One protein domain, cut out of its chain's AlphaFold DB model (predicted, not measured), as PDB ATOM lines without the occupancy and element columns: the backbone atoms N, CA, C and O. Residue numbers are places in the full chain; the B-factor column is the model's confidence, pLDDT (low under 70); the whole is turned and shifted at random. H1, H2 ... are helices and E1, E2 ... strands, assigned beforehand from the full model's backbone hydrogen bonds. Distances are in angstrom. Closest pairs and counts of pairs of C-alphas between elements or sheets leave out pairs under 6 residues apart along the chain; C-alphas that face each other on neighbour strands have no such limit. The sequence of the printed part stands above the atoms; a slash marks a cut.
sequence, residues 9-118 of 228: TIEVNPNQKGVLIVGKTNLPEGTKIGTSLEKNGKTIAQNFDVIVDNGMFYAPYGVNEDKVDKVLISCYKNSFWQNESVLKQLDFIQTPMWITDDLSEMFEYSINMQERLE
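What this domain is: This is residues 9 to 118 of the 228 residues of an uncharacterized protein of Flammeovirga aprica JL-4 (UniProt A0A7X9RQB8). Two antiparallel sheets lie face to face with their strands crossed, a sandwich of a twisted four-stranded sheet, E4 - E3 - E6 - E7, and a smaller three-stranded one, E1 - E2 - E5. The short helix H1 and the long link of residues 91 to 105 lie at one end of the larger sheet, and the short helix H2 follows E7 at the opposite end. The printed part has 110 residues, with E1 E2 E3 E4 E5 E6 H1 E7 H2 along the chain, and is mostly strand. It is compact, with a radius of gyration of the C-alphas of 14.2 A and spans of 39 by 31 by 24 A.

How they stand to each other: In the larger sheet, the inner strands E3, residues 32 to 39, and E6, residues 70 to 76, are antiparallel at 154 degrees, with N 34 and O 74 2.7 A apart. The edge strand E4, residues 42 to 51, forms a hairpin with E3, N 37 and O 45 being 2.8 A apart, and bends by 52 degrees at residue 45. The other edge strand, E7, residues 106 to 112, is antiparallel to E6 at 169 degrees, with N 73 and O 109 2.8 A apart. In the other sheet, E1, residues 9 to 15, and E2, residues 18 to 25, form a hairpin, with N 11 and O 22 2.7 A apart. E5, residues 56 to 61, is antiparallel to E2 at 164 degrees, with N 61 and O 19 2.7 A apart. The facing parts of the sheets are 9.1 A apart, centre to centre, and their strands stand at 50 degrees. The closest C-alphas of E4 and E5 are those of Ile 51 and Phe 57, 6.0 A apart; E1 and E7 are only just apart, at 8.5 A. H2, residues 113 to 118, is only just on the larger sheet, with 5 pairs of C-alphas within 10 A, and only grazes it with residues 113 to 115. H1, residues 84 to 90, is only just not on it, with 4 such pairs. Each O i to N i+4 pair is within hydrogen-bond range in H2, and 2 of 3 are in H1.

Where its parts are: E4 is 24.0 A long, E3 23.6 A, E6 19.5 A and E7 19.4 A. E2 is 22.7 A, E1 19.0 A and E5 16.8 A; H1 is 9.9 A and H2 8.6 A. E1 begins at C-alpha 9, (-53.267, 18.005, 23.291), and H2 ends at C-alpha 118, (-61.602, 3.564, 23.165).

The domain as a whole: The C-alphas farthest apart, of Gln 16 and Asp 101, are 41.7 A apart. The printed part has no cut, and its one long link joins H1 to E7. The mean pLDDT of the printed part is 76.2, and residues 11 to 17, 63 to 67, 91 to 111 and 114 are under 70.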
ATOM      1  N   THR A   9     -52.751  19.089  24.128       73.62
ATOM      2  CA  THR A   9     -53.267  18.005  23.291       73.62
ATOM      3  C   THR A   9     -52.092  17.170  22.847       73.62
ATOM      4  O   THR A   9     -51.110  17.703  22.356       73.62
ATOM      5  N   ILE A  10     -52.180  15.863  23.012       73.94
ATOM      6  CA  ILE A  10     -51.114  14.946  22.609       73.94
ATOM      7  C   ILE A  10     -51.643  14.099  21.464       73.94
ATOM      8  O   ILE A  10     -52.849  13.924  21.370       73.94
ATOM      9  N   GLU A  11     -50.795  13.528  20.637       69.19
ATOM     10  CA  GLU A  11     -51.051  12.402  19.752       69.19
ATOM     11  C   GLU A  11     -49.888  11.422  19.913       69.19
ATOM     12  O   GLU A  11     -48.745  11.832  20.106       69.19
ATOM     13  N   VAL A  12     -50.190  10.127  19.907       69.25
ATOM     14  CA  VAL A  12     -49.190   9.063  20.012       69.25
ATOM     15  C   VAL A  12     -49.282   8.268  18.721       69.25
ATOM     16  O   VAL A  12     -50.345   7.722  18.425       69.25
ATOM     17  N   ASN A  13     -48.207   8.313  17.938       65.81
ATOM     18  CA  ASN A  13     -48.180   7.835  16.565       65.81
ATOM     19  C   ASN A  13     -47.218   6.649  16.383       65.81
ATOM     20  O   ASN A  13     -46.016   6.806  16.659       65.81
ATOM     21  N   PRO A  14     -47.706   5.518  15.821       58.53
ATOM     22  CA  PRO A  14     -46.874   4.360  15.537       58.53
ATOM     23  C   PRO A  14     -45.907   4.672  14.421       58.53
ATOM     24  O   PRO A  14     -46.252   4.814  13.250       58.53
ATOM     25  N   ASN A  15     -44.659   4.729  14.822       55.84
ATOM     26  CA  ASN A  15     -43.462   4.668  14.034       55.84
ATOM     27  C   ASN A  15     -43.110   3.332  13.378       55.84
ATOM     28  O   ASN A  15     -43.171   2.319  14.066       55.84
ATOM     29  N   GLN A  16     -42.515   3.298  12.181       52.94
ATOM     30  CA  GLN A  16     -41.643   2.157  11.833       52.94
ATOM     31  C   GLN A  16     -40.406   2.052  12.755       52.94
ATOM     32  O   GLN A  16     -39.756   1.010  12.792       52.94
ATOM     33  N   LYS A  17     -40.065   3.124  13.487       58.75
ATOM     34  CA  LYS A  17     -38.912   3.213  14.393       58.75
ATOM     35  C   LYS A  17     -39.304   3.274  15.881       58.75
ATOM     36  O   LYS A  17     -38.407   3.440  16.702       58.75
ATOM     37  N   GLY A  18     -40.590   3.133  16.231       70.56
ATOM     38  CA  GLY A  18     -41.080   3.104  17.616       70.56
ATOM     39  C   GLY A  18     -42.303   3.996  17.880       70.56
ATOM     40  O   GLY A  18     -43.211   4.047  17.063       70.56
ATOM     41  N   VAL A  19     -42.365   4.684  19.018       74.56
ATOM     42  CA  VAL A  19     -43.481   5.562  19.415       74.56
ATOM     43  C   VAL A  19     -43.063   7.012  19.196       74.56
ATOM     44  O   VAL A  19     -42.004   7.419  19.663       74.56
ATOM     45  N   LEU A  20     -43.885   7.826  18.539       81.38
ATOM     46  CA  LEU A  20     -43.700   9.279  18.516       81.38
ATOM     47  C   LEU A  20     -44.828   9.956  19.289       81.38
ATOM     48  O   LEU A  20     -45.991   9.835  18.916       81.38
ATOM     49  N   ILE A  21     -44.477  10.715  20.323       83.19
ATOM     50  CA  ILE A  21     -45.409  11.639  20.968       83.19
ATOM     51  C   ILE A  21     -45.326  12.978  20.242       83.19
ATOM     52  O   ILE A  21     -44.248  13.567  20.154       83.19
ATOM     53  N   VAL A  22     -46.461  13.469  19.761       83.81
ATOM     54  CA  VAL A  22     -46.618  14.828  19.241       83.81
ATOM     55  C   VAL A  22     -47.531  15.582  20.190       83.81
ATOM     56  O   VAL A  22     -48.665  15.176  20.411       83.81
ATOM     57  N   GLY A  23     -47.052  16.665  20.781       85.38
ATOM     58  CA  GLY A  23     -47.852  17.514  21.647       85.38
ATOM     59  C   GLY A  23     -48.100  18.876  21.029       85.38
ATOM     60  O   GLY A  23     -47.223  19.428  20.381       85.38
ATOM     61  N   LYS A  24     -49.285  19.426  21.267       86.62
ATOM     62  CA  LYS A  24     -49.636  20.826  21.061       86.62
ATOM     63  C   LYS A  24     -49.935  21.445  22.413       86.62
ATOM     64  O   LYS A  24     -50.723  20.888  23.180       86.62
ATOM     65  N   THR A  25     -49.340  22.593  22.695       87.50
ATOM     66  CA  THR A  25     -49.471  23.263  23.982       87.50
ATOM     67  C   THR A  25     -49.426  24.782  23.858       87.50
ATOM     68  O   THR A  25     -48.986  25.318  22.847       87.50
ATOM     69  N   ASN A  26     -49.908  25.479  24.885       85.00
ATOM     70  CA  ASN A  26     -49.730  26.919  25.062       85.00
ATOM     71  C   ASN A  26     -48.575  27.268  26.023       85.00
ATOM     72  O   ASN A  26     -48.483  28.415  26.460       85.00
ATOM     73  N   LEU A  27     -47.717  26.302  26.370       88.12
ATOM     74  CA  LEU A  27     -46.477  26.582  27.092       88.12
ATOM     75  C   LEU A  27     -45.575  27.536  26.281       88.12
ATOM     76  O   LEU A  27     -45.595  27.486  25.049       88.12
ATOM     77  N   PRO A  28     -44.767  28.379  26.949       90.06
ATOM     78  CA  PRO A  28     -43.830  29.278  26.283       90.06
ATOM     79  C   PRO A  28     -42.834  28.548  25.377       90.06
ATOM     80  O   PRO A  28     -42.411  27.426  25.667       90.06
ATOM     81  N   GLU A  29     -42.377  29.236  24.337       92.81
ATOM     82  CA  GLU A  29     -41.307  28.746  23.468       92.81
ATOM     83  C   GLU A  29     -40.018  28.465  24.247       92.81
ATOM     84  O   GLU A  29     -39.625  29.219  25.143       92.81
ATOM     85  N   GLY A  30     -39.351  27.364  23.901       93.25
ATOM     86  CA  GLY A  30     -38.137  26.921  24.579       93.25
ATOM     87  C   GLY A  30     -38.378  26.248  25.934       93.25
ATOM     88  O   GLY A  30     -37.403  25.903  26.606       93.25
ATOM     89  N   THR A  31     -39.636  26.047  26.347       92.19
ATOM     90  CA  THR A  31     -39.957  25.292  27.568       92.19
ATOM     91  C   THR A  31     -39.487  23.853  27.424       92.19
ATOM     92  O   THR A  31     -39.873  23.162  26.479       92.19
ATOM     93  N   LYS A  32     -38.685  23.381  28.381       93.19
ATOM     94  CA  LYS A  32     -38.311  21.971  28.463       93.19
ATOM     95  C   LYS A  32     -39.409  21.161  29.124       93.19
ATOM     96  O   LYS A  32     -39.884  21.521  30.203       93.19
ATOM     97  N   ILE A  33     -39.733  20.022  28.539       90.38
ATOM     98  CA  ILE A  33     -40.669  19.057  29.102       90.38
ATOM     99  C   ILE A  33     -40.001  17.685  29.195       90.38
ATOM    100  O   ILE A  33     -39.256  17.255  28.318       90.38
ATOM    101  N   GLY A  34     -40.279  16.995  30.290       90.50
ATOM    102  CA  GLY A  34     -40.059  15.570  30.422       90.50
ATOM    103  C   GLY A  34     -41.244  14.822  29.842       90.50
ATOM    104  O   GLY A  34     -42.395  15.215  30.004       90.50
ATOM    105  N   THR A  35     -40.970  13.720  29.171       89.88
ATOM    106  CA  THR A  35     -41.989  12.795  28.700       89.88
ATOM    107  C   THR A  35     -41.596  11.396  29.153       89.88
ATOM    108  O   THR A  35     -40.409  11.068  29.189       89.88
ATOM    109  N   SER A  36     -42.565  10.584  29.564       89.31
ATOM    110  CA  SER A  36     -42.341   9.192  29.955       89.31
ATOM    111  C   SER A  36     -43.436   8.292  29.396       89.31
ATOM    112  O   SER A  36     -44.609   8.669  29.350       89.31
ATOM    113  N   LEU A  37     -43.047   7.087  28.996       87.19
ATOM    114  CA  LEU A  37     -43.944   6.005  28.611       87.19
ATOM    115  C   LEU A  37     -44.013   5.001  29.759       87.19
ATOM    116  O   LEU A  37     -42.975   4.514  30.213       87.19
ATOM    117  N   GLU A  38     -45.218   4.653  30.198       87.19
ATOM    118  CA  GLU A  38     -45.454   3.655  31.237       87.19
ATOM    119  C   GLU A  38     -46.165   2.417  30.687       87.19
ATOM    120  O   GLU A  38     -47.064   2.502  29.844       87.19
ATOM    121  N   LYS A  39     -45.784   1.258  31.228       83.06
ATOM    122  CA  LYS A  39     -46.455  -0.026  31.048       83.06
ATOM    123  C   LYS A  39     -46.555  -0.766  32.372       83.06
ATOM    124  O   LYS A  39     -45.543  -0.939  33.049       83.06
ATOM    125  N   ASN A  40     -47.735  -1.271  32.721       82.50
ATOM    126  CA  ASN A  40     -47.985  -2.036  33.944       82.50
ATOM    127  C   ASN A  40     -47.463  -1.314  35.204       82.50
ATOM    128  O   ASN A  40     -46.843  -1.932  36.070       82.50
ATOM    129  N   GLY A  41     -47.639   0.011  35.260       82.12
ATOM    130  CA  GLY A  41     -47.150   0.855  36.357       82.12
ATOM    131  C   GLY A  41     -45.627   1.026  36.417       82.12
ATOM    132  O   GLY A  41     -45.109   1.437  37.451       82.12
ATOM    133  N   LYS A  42     -44.892   0.684  35.351       85.50
ATOM    134  CA  LYS A  42     -43.443   0.890  35.244       85.50
ATOM    135  C   LYS A  42     -43.100   1.770  34.055       85.50
ATOM    136  O   LYS A  42     -43.579   1.534  32.948       85.50
ATOM    137  N   THR A  43     -42.187   2.706  34.261       87.88
ATOM    138  CA  THR A  43     -41.602   3.497  33.181       87.88
ATOM    139  C   THR A  43     -40.743   2.621  32.272       87.88
ATOM    140  O   THR A  43     -39.792   1.988  32.729       87.88
ATOM    141  N   ILE A  44     -41.074   2.583  30.982       87.88
ATOM    142  CA  ILE A  44     -40.353   1.804  29.962       87.88
ATOM    143  C   ILE A  44     -39.470   2.673  29.061       87.88
ATOM    144  O   ILE A  44     -38.548   2.152  28.439       87.88
ATOM    145  N   ALA A  45     -39.734   3.978  28.986       88.75
ATOM    146  CA  ALA A  45     -38.867   4.945  28.324       88.75
ATOM    147  C   ALA A  45     -39.130   6.361  28.840       88.75
ATOM    148  O   ALA A  45     -40.250   6.664  29.252       88.75
ATOM    149  N   GLN A  46     -38.112   7.221  28.788       90.38
ATOM    150  CA  GLN A  46     -38.215   8.637  29.145       90.38
ATOM    151  C   GLN A  46     -37.394   9.486  28.184       90.38
ATOM    152  O   GLN A  46     -36.354   9.044  27.692       90.38
ATOM    153  N   ASN A  47     -37.860  10.702  27.933       90.25
ATOM    154  CA  ASN A  47     -37.109  11.729  27.234       90.25
ATOM    155  C   ASN A  47     -37.306  13.065  27.952       90.25
ATOM    156  O   ASN A  47     -38.430  13.548  28.083       90.25
ATOM    157  N   PHE A  48     -36.198  13.631  28.414       87.31
ATOM    158  CA  PHE A  48     -36.128  14.838  29.232       87.31
ATOM    159  C   PHE A  48     -35.620  16.067  28.465       87.31
ATOM    160  O   PHE A  48     -35.647  17.175  28.993       87.31
ATOM    161  N   ASP A  49     -35.216  15.878  27.209       86.81
ATOM    162  CA  ASP A  49     -34.671  16.918  26.334       86.81
ATOM    163  C   ASP A  49     -35.691  17.354  25.271       86.81
ATOM    164  O   ASP A  49     -35.342  17.722  24.149       86.81
ATOM    165  N   VAL A  50     -36.980  17.291  25.606       92.81
ATOM    166  CA  VAL A  50     -38.056  17.700  24.703       92.81
ATOM    167  C   VAL A  50     -38.312  19.189  24.894       92.81
ATOM    168  O   VAL A  50     -38.481  19.662  26.017       92.81
ATOM    169  N   ILE A  51     -38.344  19.930  23.791       94.88
ATOM    170  CA  ILE A  51     -38.485  21.386  23.797       94.88
ATOM    171  C   ILE A  51     -39.776  21.762  23.075       94.88
ATOM    172  O   ILE A  51     -40.099  21.187  22.033       94.88
ATOM    173  N   VAL A  52     -40.508  22.719  23.645       93.88
ATOM    174  CA  VAL A  52     -41.632  23.369  22.969       93.88
ATOM    175  C   VAL A  52     -41.092  24.312  21.894       93.88
ATOM    176  O   VAL A  52     -40.318  25.217  22.207       93.88
ATOM    177  N   ASP A  53     -41.505  24.071  20.654       95.56
ATOM    178  CA  ASP A  53     -41.199  24.866  19.467       95.56
ATOM    179  C   ASP A  53     -42.481  25.113  18.655       95.56
ATOM    180  O   ASP A  53     -43.168  24.176  18.234       95.56
ATOM    181  N   ASN A  54     -42.817  26.382  18.446       92.94
ATOM    182  CA  ASN A  54     -44.026  26.871  17.783       92.94
ATOM    183  C   ASN A  54     -45.322  26.275  18.364       92.94
ATOM    184  O   ASN A  54     -46.200  25.803  17.635       92.94
ATOM    185  N   GLY A  55     -45.432  26.267  19.696       89.62
ATOM    186  CA  GLY A  55     -46.558  25.689  20.439       89.62
ATOM    187  C   GLY A  55     -46.699  24.171  20.282       89.62
ATOM    188  O   GLY A  55     -47.754  23.612  20.592       89.62
ATOM    189  N   MET A  56     -45.667  23.492  19.782       92.88
ATOM    190  CA  MET A  56     -45.642  22.050  19.558       92.88
ATOM    191  C   MET A  56     -44.447  21.416  20.267       92.88
ATOM    192  O   MET A  56     -43.465  22.080  20.563       92.88
ATOM    193  N   PHE A  57     -44.496  20.112  20.512       92.44
ATOM    194  CA  PHE A  57     -43.331  19.342  20.935       92.44
ATOM    195  C   PHE A  57     -43.349  17.941  20.338       92.44
ATOM    196  O   PHE A  57     -44.408  17.386  20.042       92.44
ATOM    197  N   TYR A  58     -42.165  17.352  20.202       90.81
ATOM    198  CA  TYR A  58     -41.981  16.036  19.600       90.81
ATOM    199  C   TYR A  58     -41.063  15.195  20.481       90.81
ATOM    200  O   TYR A  58     -39.921  15.574  20.726       90.81
ATOM    201  N   ALA A  59     -41.547  14.042  20.938       89.50
ATOM    202  CA  ALA A  59     -40.767  13.106  21.738       89.50
ATOM    203  C   ALA A  59     -40.740  11.729  21.054       89.50
ATOM    204  O   ALA A  59     -41.683  10.946  21.202       89.50
ATOM    205  N   PRO A  60     -39.700  11.439  20.252       86.19
ATOM    206  CA  PRO A  60     -39.530  10.134  19.633       86.19
ATOM    207  C   PRO A  60     -38.959   9.121  20.631       86.19
ATOM    208  O   PRO A  60     -38.049   9.423  21.401       86.19
ATOM    209  N   TYR A  61     -39.450   7.890  20.550       82.62
ATOM    210  CA  TYR A  61     -39.031   6.746  21.346       82.62
ATOM    211  C   TYR A  61     -38.781   5.546  20.446       82.62
ATOM    212  O   TYR A  61     -39.614   5.212  19.613       82.62
ATOM    213  N   GLY A  62     -37.684   4.827  20.677       70.06
ATOM    214  CA  GLY A  62     -37.365   3.577  19.973       70.06
ATOM    215  C   GLY A  62     -38.175   2.354  20.426       70.06
ATOM    216  O   GLY A  62     -37.724   1.225  20.250       70.06
ATOM    217  N   VAL A  63     -39.319   2.552  21.088       67.94
ATOM    218  CA  VAL A  63     -40.129   1.474  21.676       67.94
ATOM    219  C   VAL A  63     -41.289   1.152  20.742       67.94
ATOM    220  O   VAL A  63     -42.015   2.057  20.358       67.94
ATOM    221  N   ASN A  64     -41.476  -0.117  20.373       61.03
ATOM    222  CA  ASN A  64     -42.608  -0.525  19.535       61.03
ATOM    223  C   ASN A  64     -43.943  -0.462  20.293       61.03
ATOM    224  O   ASN A  64     -44.031  -0.764  21.485       61.03
ATOM    225  N   GLU A  65     -44.965  -0.024  19.560       54.47
ATOM    226  CA  GLU A  65     -46.197   0.581  20.065       54.47
ATOM    227  C   GLU A  65     -47.200  -0.339  20.762       54.47
ATOM    228  O   GLU A  65     -48.137   0.125  21.403       54.47
ATOM    229  N   ASP A  66     -47.003  -1.645  20.721       54.91
ATOM    230  CA  ASP A  66     -47.895  -2.633  21.324       54.91
ATOM    231  C   ASP A  66     -47.842  -2.656  22.870       54.91
ATOM    232  O   ASP A  66     -48.325  -3.595  23.510       54.91
ATOM    233  N   LYS A  67     -47.192  -1.668  23.507       59.94
ATOM    234  CA  LYS A  67     -46.715  -1.794  24.889       59.94
ATOM    235  C   LYS A  67     -46.820  -0.551  25.780       59.94
ATOM    236  O   LYS A  67     -46.233  -0.607  26.851       59.94
ATOM    237  N   VAL A  68     -47.530   0.516  25.418       73.56
ATOM    238  CA  VAL A  68     -47.681   1.691  26.304       73.56
ATOM    239  C   VAL A  68     -49.112   1.799  26.825       73.56
ATOM    240  O   VAL A  68     -50.050   1.914  26.041       73.56
ATOM    241  N   ASP A  69     -49.264   1.829  28.146       75.50
ATOM    242  CA  ASP A  69     -50.562   2.002  28.808       75.50
ATOM    243  C   ASP A  69     -50.831   3.477  29.115       75.50
ATOM    244  O   ASP A  69     -51.972   3.946  29.067       75.50
ATOM    245  N   LYS A  70     -49.767   4.223  29.423       82.75
ATOM    246  CA  LYS A  70     -49.862   5.602  29.883       82.75
ATOM    247  C   LYS A  70     -48.691   6.444  29.391       82.75
ATOM    248  O   LYS A  70     -47.556   5.980  29.307       82.75
ATOM    249  N   VAL A  71     -48.995   7.694  29.064       83.19
ATOM    250  CA  VAL A  71     -48.013   8.734  28.750       83.19
ATOM    251  C   VAL A  71     -48.046   9.771  29.860       83.19
ATOM    252  O   VAL A  71     -49.114  10.293  30.182       83.19
ATOM    253  N   LEU A  72     -46.876  10.081  30.408       85.31
ATOM    254  CA  LEU A  72     -46.662  11.179  31.341       85.31
ATOM    255  C   LEU A  72     -45.930  12.311  30.632       85.31
ATOM    256  O   LEU A  72     -44.917  12.071  29.976       85.31
ATOM    257  N   ILE A  73     -46.428  13.533  30.783       84.31
ATOM    258  CA  ILE A  73     -45.740  14.762  30.396       84.31
ATOM    259  C   ILE A  73     -45.524  15.579  31.660       84.31
ATOM    260  O   ILE A  73     -46.490  15.912  32.343       84.31
ATOM    261  N   SER A  74     -44.277  15.918  31.948       84.88
ATOM    262  CA  SER A  74     -43.884  16.640  33.153       84.88
ATOM    263  C   SER A  74     -43.156  17.924  32.765       84.88
ATOM    264  O   SER A  74     -42.305  17.930  31.880       84.88
ATOM    265  N   CYS A  75     -43.454  19.032  33.430       84.00
ATOM    266  CA  CYS A  75     -42.726  20.286  33.295       84.00
ATOM    267  C   CYS A  75     -42.377  20.797  34.689       84.00
ATOM    268  O   CYS A  75     -43.264  21.009  35.512       84.00
ATOM    269  N   TYR A  76     -41.089  21.022  34.938       80.50
ATOM    270  CA  TYR A  76     -40.602  21.580  36.196       80.50
ATOM    271  C   TYR A  76     -40.317  23.064  36.010       80.50
ATOM    272  O   TYR A  76     -39.605  23.449  35.080       80.50
ATOM    273  N   LYS A  77     -40.855  23.905  36.889       80.19
ATOM    274  CA  LYS A  77     -40.623  25.350  36.885       80.19
ATOM    275  C   LYS A  77     -39.487  25.700  37.852       80.19
ATOM    276  O   LYS A  77     -39.699  26.271  38.917       80.19
ATOM    277  N   ASN A  78     -38.258  25.338  37.489       83.12
ATOM    278  CA  ASN A  78     -37.056  25.746  38.226       83.12
ATOM    279  C   ASN A  78     -35.871  26.043  37.324       83.12
ATOM    280  O   ASN A  78     -35.855  25.668  36.156       83.12
ATOM    281  N   SER A  79     -34.866  26.694  37.899       83.94
ATOM    282  CA  SER A  79     -33.628  27.078  37.221       83.94
ATOM    283  C   SER A  79     -32.689  25.914  36.912       83.94
ATOM    284  O   SER A  79     -31.814  26.068  36.065       83.94
ATOM    285  N   PHE A  80     -32.860  24.747  37.546       84.88
ATOM    286  CA  PHE A  80     -32.126  23.537  37.159       84.88
ATOM    287  C   PHE A  80     -32.626  22.971  35.824       84.88
ATOM    288  O   PHE A  80     -31.857  22.382  35.067       84.88
ATOM    289  N   TRP A  81     -33.912  23.153  35.534       84.75
ATOM    290  CA  TRP A  81     -34.593  22.564  34.393       84.75
ATOM    291  C   TRP A  81     -34.791  23.567  33.252       84.75
ATOM    292  O   TRP A  81     -34.448  23.287  32.101       84.75
ATOM    293  N   GLN A  82     -35.293  24.759  33.575       89.56
ATOM    294  CA  GLN A  82     -35.664  25.820  32.641       89.56
ATOM    295  C   GLN A  82     -34.647  26.960  32.642       89.56
ATOM    296  O   GLN A  82     -34.002  27.253  33.648       89.56
ATOM    297  N   ASN A  83     -34.558  27.668  31.517       90.19
ATOM    298  CA  ASN A  83     -33.814  28.925  31.455       90.19
ATOM    299  C   ASN A  83     -34.617  30.090  32.075       90.19
ATOM    300  O   ASN A  83     -35.846  30.039  32.169       90.19
ATOM    301  N   GLU A  84     -33.933  31.174  32.453       89.44
ATOM    302  CA  GLU A  84     -34.559  32.330  33.119       89.44
ATOM    303  C   GLU A  84     -35.670  33.005  32.303       89.44
ATOM    304  O   GLU A  84     -36.634  33.517  32.875       89.44
ATOM    305  N   SER A  85     -35.551  33.023  30.972       89.62
ATOM    306  CA  SER A  85     -36.558  33.629  30.095       89.62
ATOM    307  C   SER A  85     -37.866  32.839  30.117       89.62
ATOM    308  O   SER A  85     -38.944  33.430  30.119       89.62
ATOM    309  N   VAL A  86     -37.781  31.509  30.150       88.94
ATOM    310  CA  VAL A  86     -38.936  30.611  30.257       88.94
ATOM    311  C   VAL A  86     -39.554  30.699  31.648       88.94
ATOM    312  O   VAL A  86     -40.771  30.791  31.753       88.94
ATOM    313  N   LEU A  87     -38.750  30.739  32.715       86.19
ATOM    314  CA  LEU A  87     -39.262  30.805  34.091       86.19
ATOM    315  C   LEU A  87     -40.188  31.998  34.331       86.19
ATOM    316  O   LEU A  87     -41.288  31.811  34.841       86.19
ATOM    317  N   LYS A  88     -39.785  33.192  33.879       84.50
ATOM    318  CA  LYS A  88     -40.603  34.418  33.971       84.50
ATOM    319  C   LYS A  88     -41.923  34.320  33.212       84.50
ATOM    320  O   LYS A  88     -42.856  35.067  33.486       84.50
ATOM    321  N   GLN A  89     -41.974  33.448  32.210       83.31
ATOM    322  CA  GLN A  89     -43.180  33.175  31.448       83.31
ATOM    323  C   GLN A  89     -44.006  32.077  32.139       83.31
ATOM    324  O   GLN A  89     -45.199  32.219  32.307       83.31
ATOM    325  N   LEU A  90     -43.425  31.017  32.686       78.38
ATOM    326  CA  LEU A  90     -44.215  29.976  33.365       78.38
ATOM    327  C   LEU A  90     -44.981  30.455  34.618       78.38
ATOM    328  O   LEU A  90     -45.869  29.750  35.088       78.38
ATOM    329  N   ASP A  91     -44.693  31.652  35.138       68.62
ATOM    330  CA  ASP A  91     -45.424  32.287  36.244       68.62
ATOM    331  C   ASP A  91     -46.936  32.482  36.006       68.62
ATOM    332  O   ASP A  91     -47.672  32.661  36.971       68.62
ATOM    333  N   PHE A  92     -47.422  32.408  34.761       65.56
ATOM    334  CA  PHE A  92     -48.842  32.602  34.423       65.56
ATOM    335  C   PHE A  92     -49.707  31.323  34.358       65.56
ATOM    336  O   PHE A  92     -50.895  31.419  34.042       65.56
ATOM    337  N   ILE A  93     -49.153  30.135  34.641       62.94
ATOM    338  CA  ILE A  93     -49.882  28.850  34.610       62.94
ATOM    339  C   ILE A  93     -50.245  28.416  36.041       62.94
ATOM    340  O   ILE A  93     -49.359  28.166  36.849       62.94
ATOM    341  N   GLN A  94     -51.543  28.298  36.353       53.44
ATOM    342  CA  GLN A  94     -52.052  28.057  37.722       53.44
ATOM    343  C   GLN A  94     -52.316  26.580  38.100       53.44
ATOM    344  O   GLN A  94     -52.828  26.311  39.186       53.44
ATOM    345  N   THR A  95     -52.050  25.597  37.232       50.81
ATOM    346  CA  THR A  95     -52.520  24.212  37.454       50.81
ATOM    347  C   THR A  95     -51.864  23.576  38.701       50.81
ATOM    348  O   THR A  95     -50.651  23.685  38.862       50.81
ATOM    349  N   PRO A  96     -52.622  22.925  39.608       43.66
ATOM    350  CA  PRO A  96     -52.116  22.570  40.933       43.66
ATOM    351  C   PRO A  96     -51.006  21.513  40.898       43.66
ATOM    352  O   PRO A  96     -51.108  20.482  40.233       43.66
ATOM    353  N   MET A  97     -49.962  21.806  41.673       42.31
ATOM    354  CA  MET A  97     -48.746  21.023  41.864       42.31
ATOM    355  C   MET A  97     -48.943  19.837  42.805       42.31
ATOM    356  O   MET A  97     -49.585  19.957  43.850       42.31
ATOM    357  N   TRP A  98     -48.224  18.752  42.530       36.28
ATOM    358  CA  TRP A  98     -47.728  17.903  43.610       36.28
ATOM    359  C   TRP A  98     -46.544  18.614  44.261       36.28
ATOM    360  O   TRP A  98     -45.466  18.706  43.677       36.28
ATOM    361  N   ILE A  99     -46.763  19.155  45.458       34.94
ATOM    362  CA  ILE A  99     -45.695  19.691  46.301       34.94
ATOM    363  C   ILE A  99     -45.047  18.487  46.987       34.94
ATOM    364  O   ILE A  99     -45.662  17.841  47.831       34.94
ATOM    365  N   THR A 100     -43.820  18.158  46.591       35.81
ATOM    366  CA  THR A 100     -42.913  17.379  47.439       35.81
ATOM    367  C   THR A 100     -41.758  18.295  47.805       35.81
ATOM    368  O   THR A 100     -41.286  19.056  46.960       35.81
ATOM    369  N   ASP A 101     -41.380  18.269  49.080       37.47
ATOM    370  CA  ASP A 101     -40.727  19.355  49.824       37.47
ATOM    371  C   ASP A 101     -39.314  19.776  49.368       37.47
ATOM    372  O   ASP A 101     -38.652  20.506  50.094       37.47
ATOM    373  N   ASP A 102     -38.847  19.388  48.178       46.62
ATOM    374  CA  ASP A 102     -37.500  19.754  47.717       46.62
ATOM    375  C   ASP A 102     -37.362  20.209  46.258       46.62
ATOM    376  O   ASP A 102     -36.268  20.583  45.839       46.62
ATOM    377  N   LEU A 103     -38.429  20.272  45.459       41.12
ATOM    378  CA  LEU A 103     -38.333  20.791  44.091       41.12
ATOM    379  C   LEU A 103     -39.622  21.530  43.716       41.12
ATOM    380  O   LEU A 103     -40.647  20.913  43.467       41.12
ATOM    381  N   SER A 104     -39.538  22.863  43.686       50.19
ATOM    382  CA  SER A 104     -40.205  23.779  42.740       50.19
ATOM    383  C   SER A 104     -41.334  23.221  41.855       50.19
ATOM    384  O   SER A 104     -41.147  22.237  41.141       50.19
ATOM    385  N   GLU A 105     -42.432  23.962  41.794       54.81
ATOM    386  CA  GLU A 105     -43.655  23.696  41.032       54.81
ATOM    387  C   GLU A 105     -43.510  22.745  39.821       54.81
ATOM    388  O   GLU A 105     -42.897  23.084  38.802       54.81
ATOM    389  N   MET A 106     -44.073  21.536  39.946       60.19
ATOM    390  CA  MET A 106     -44.158  20.539  38.875       60.19
ATOM    391  C   MET A 106     -45.579  20.490  38.310       60.19
ATOM    392  O   MET A 106     -46.544  20.291  39.049       60.19
ATOM    393  N   PHE A 107     -45.682  20.574  36.985       65.19
ATOM    394  CA  PHE A 107     -46.889  20.256  36.231       65.19
ATOM    395  C   PHE A 107     -46.743  18.858  35.647       65.19
ATOM    396  O   PHE A 107     -45.860  18.636  34.821       65.19
ATOM    397  N   GLU A 108     -47.597  17.922  36.054       67.50
ATOM    398  CA  GLU A 108     -47.664  16.595  35.445       67.50
ATOM    399  C   GLU A 108     -49.029  16.383  34.793       67.50
ATOM    400  O   GLU A 108     -50.079  16.617  35.391       67.50
ATOM    401  N   TYR A 109     -49.007  15.922  33.548       68.81
ATOM    402  CA  TYR A 109     -50.178  15.545  32.785       68.81
ATOM    403  C   TYR A 109     -50.072  14.081  32.374       68.81
ATOM    404  O   TYR A 109     -49.081  13.647  31.788       68.81
ATOM    405  N   SER A 110     -51.121  13.319  32.673       69.38
ATOM    406  CA  SER A 110     -51.184  11.880  32.447       69.38
ATOM    407  C   SER A 110     -52.289  11.553  31.451       69.38
ATOM    408  O   SER A 110     -53.454  11.856  31.702       69.38
ATOM    409  N   ILE A 111     -51.950  10.857  30.366       67.56
ATOM    410  CA  ILE A 111     -52.932  10.259  29.455       67.56
ATOM    411  C   ILE A 111     -52.943   8.747  29.634       67.56
ATOM    412  O   ILE A 111     -51.930   8.091  29.395       67.56
ATOM    413  N   ASN A 112     -54.116   8.192  29.948       75.44
ATOM    414  CA  ASN A 112     -54.388   6.768  29.777       75.44
ATOM    415  C   ASN A 112     -54.647   6.475  28.288       75.44
ATOM    416  O   ASN A 112     -55.611   6.969  27.691       75.44
ATOM    417  N   MET A 113     -53.765   5.691  27.672       71.62
ATOM    418  CA  MET A 113     -53.827   5.405  26.241       71.62
ATOM    419  C   MET A 113     -55.005   4.506  25.883       71.62
ATOM    420  O   MET A 113     -55.605   4.693  24.825       71.62
ATOM    421  N   GLN A 114     -55.389   3.583  26.765       69.94
ATOM    422  CA  GLN A 114     -56.549   2.725  26.550       69.94
ATOM    423  C   GLN A 114     -57.842   3.540  26.473       69.94
ATOM    424  O   GLN A 114     -58.556   3.450  25.476       69.94
ATOM    425  N   GLU A 115     -58.114   4.372  27.478       71.44
ATOM    426  CA  GLU A 115     -59.336   5.188  27.522       71.44
ATOM    427  C   GLU A 115     -59.434   6.117  26.309       71.44
ATOM    428  O   GLU A 115     -60.495   6.288  25.702       71.44
ATOM    429  N   ARG A 116     -58.299   6.691  25.908       72.56
ATOM    430  CA  ARG A 116     -58.219   7.542  24.728       72.56
ATOM    431  C   ARG A 116     -58.539   6.783  23.443       72.56
ATOM    432  O   ARG A 116     -59.300   7.293  22.620       72.56
ATOM    433  N   LEU A 117     -57.924   5.620  23.239       72.06
ATOM    434  CA  LEU A 117     -58.137   4.814  22.040       72.06
ATOM    435  C   LEU A 117     -59.589   4.330  21.963       72.06
ATOM    436  O   LEU A 117     -60.188   4.395  20.894       72.06
ATOM    437  N   GLU A 118     -60.181   3.924  23.087       74.88
ATOM    438  CA  GLU A 118     -61.602   3.564  23.165       74.88
ATOM    439  C   GLU A 118     -62.517   4.740  22.802       74.88
ATOM    440  O   GLU A 118     -63.476   4.562  22.049       74.88
TER     441      GLU A 118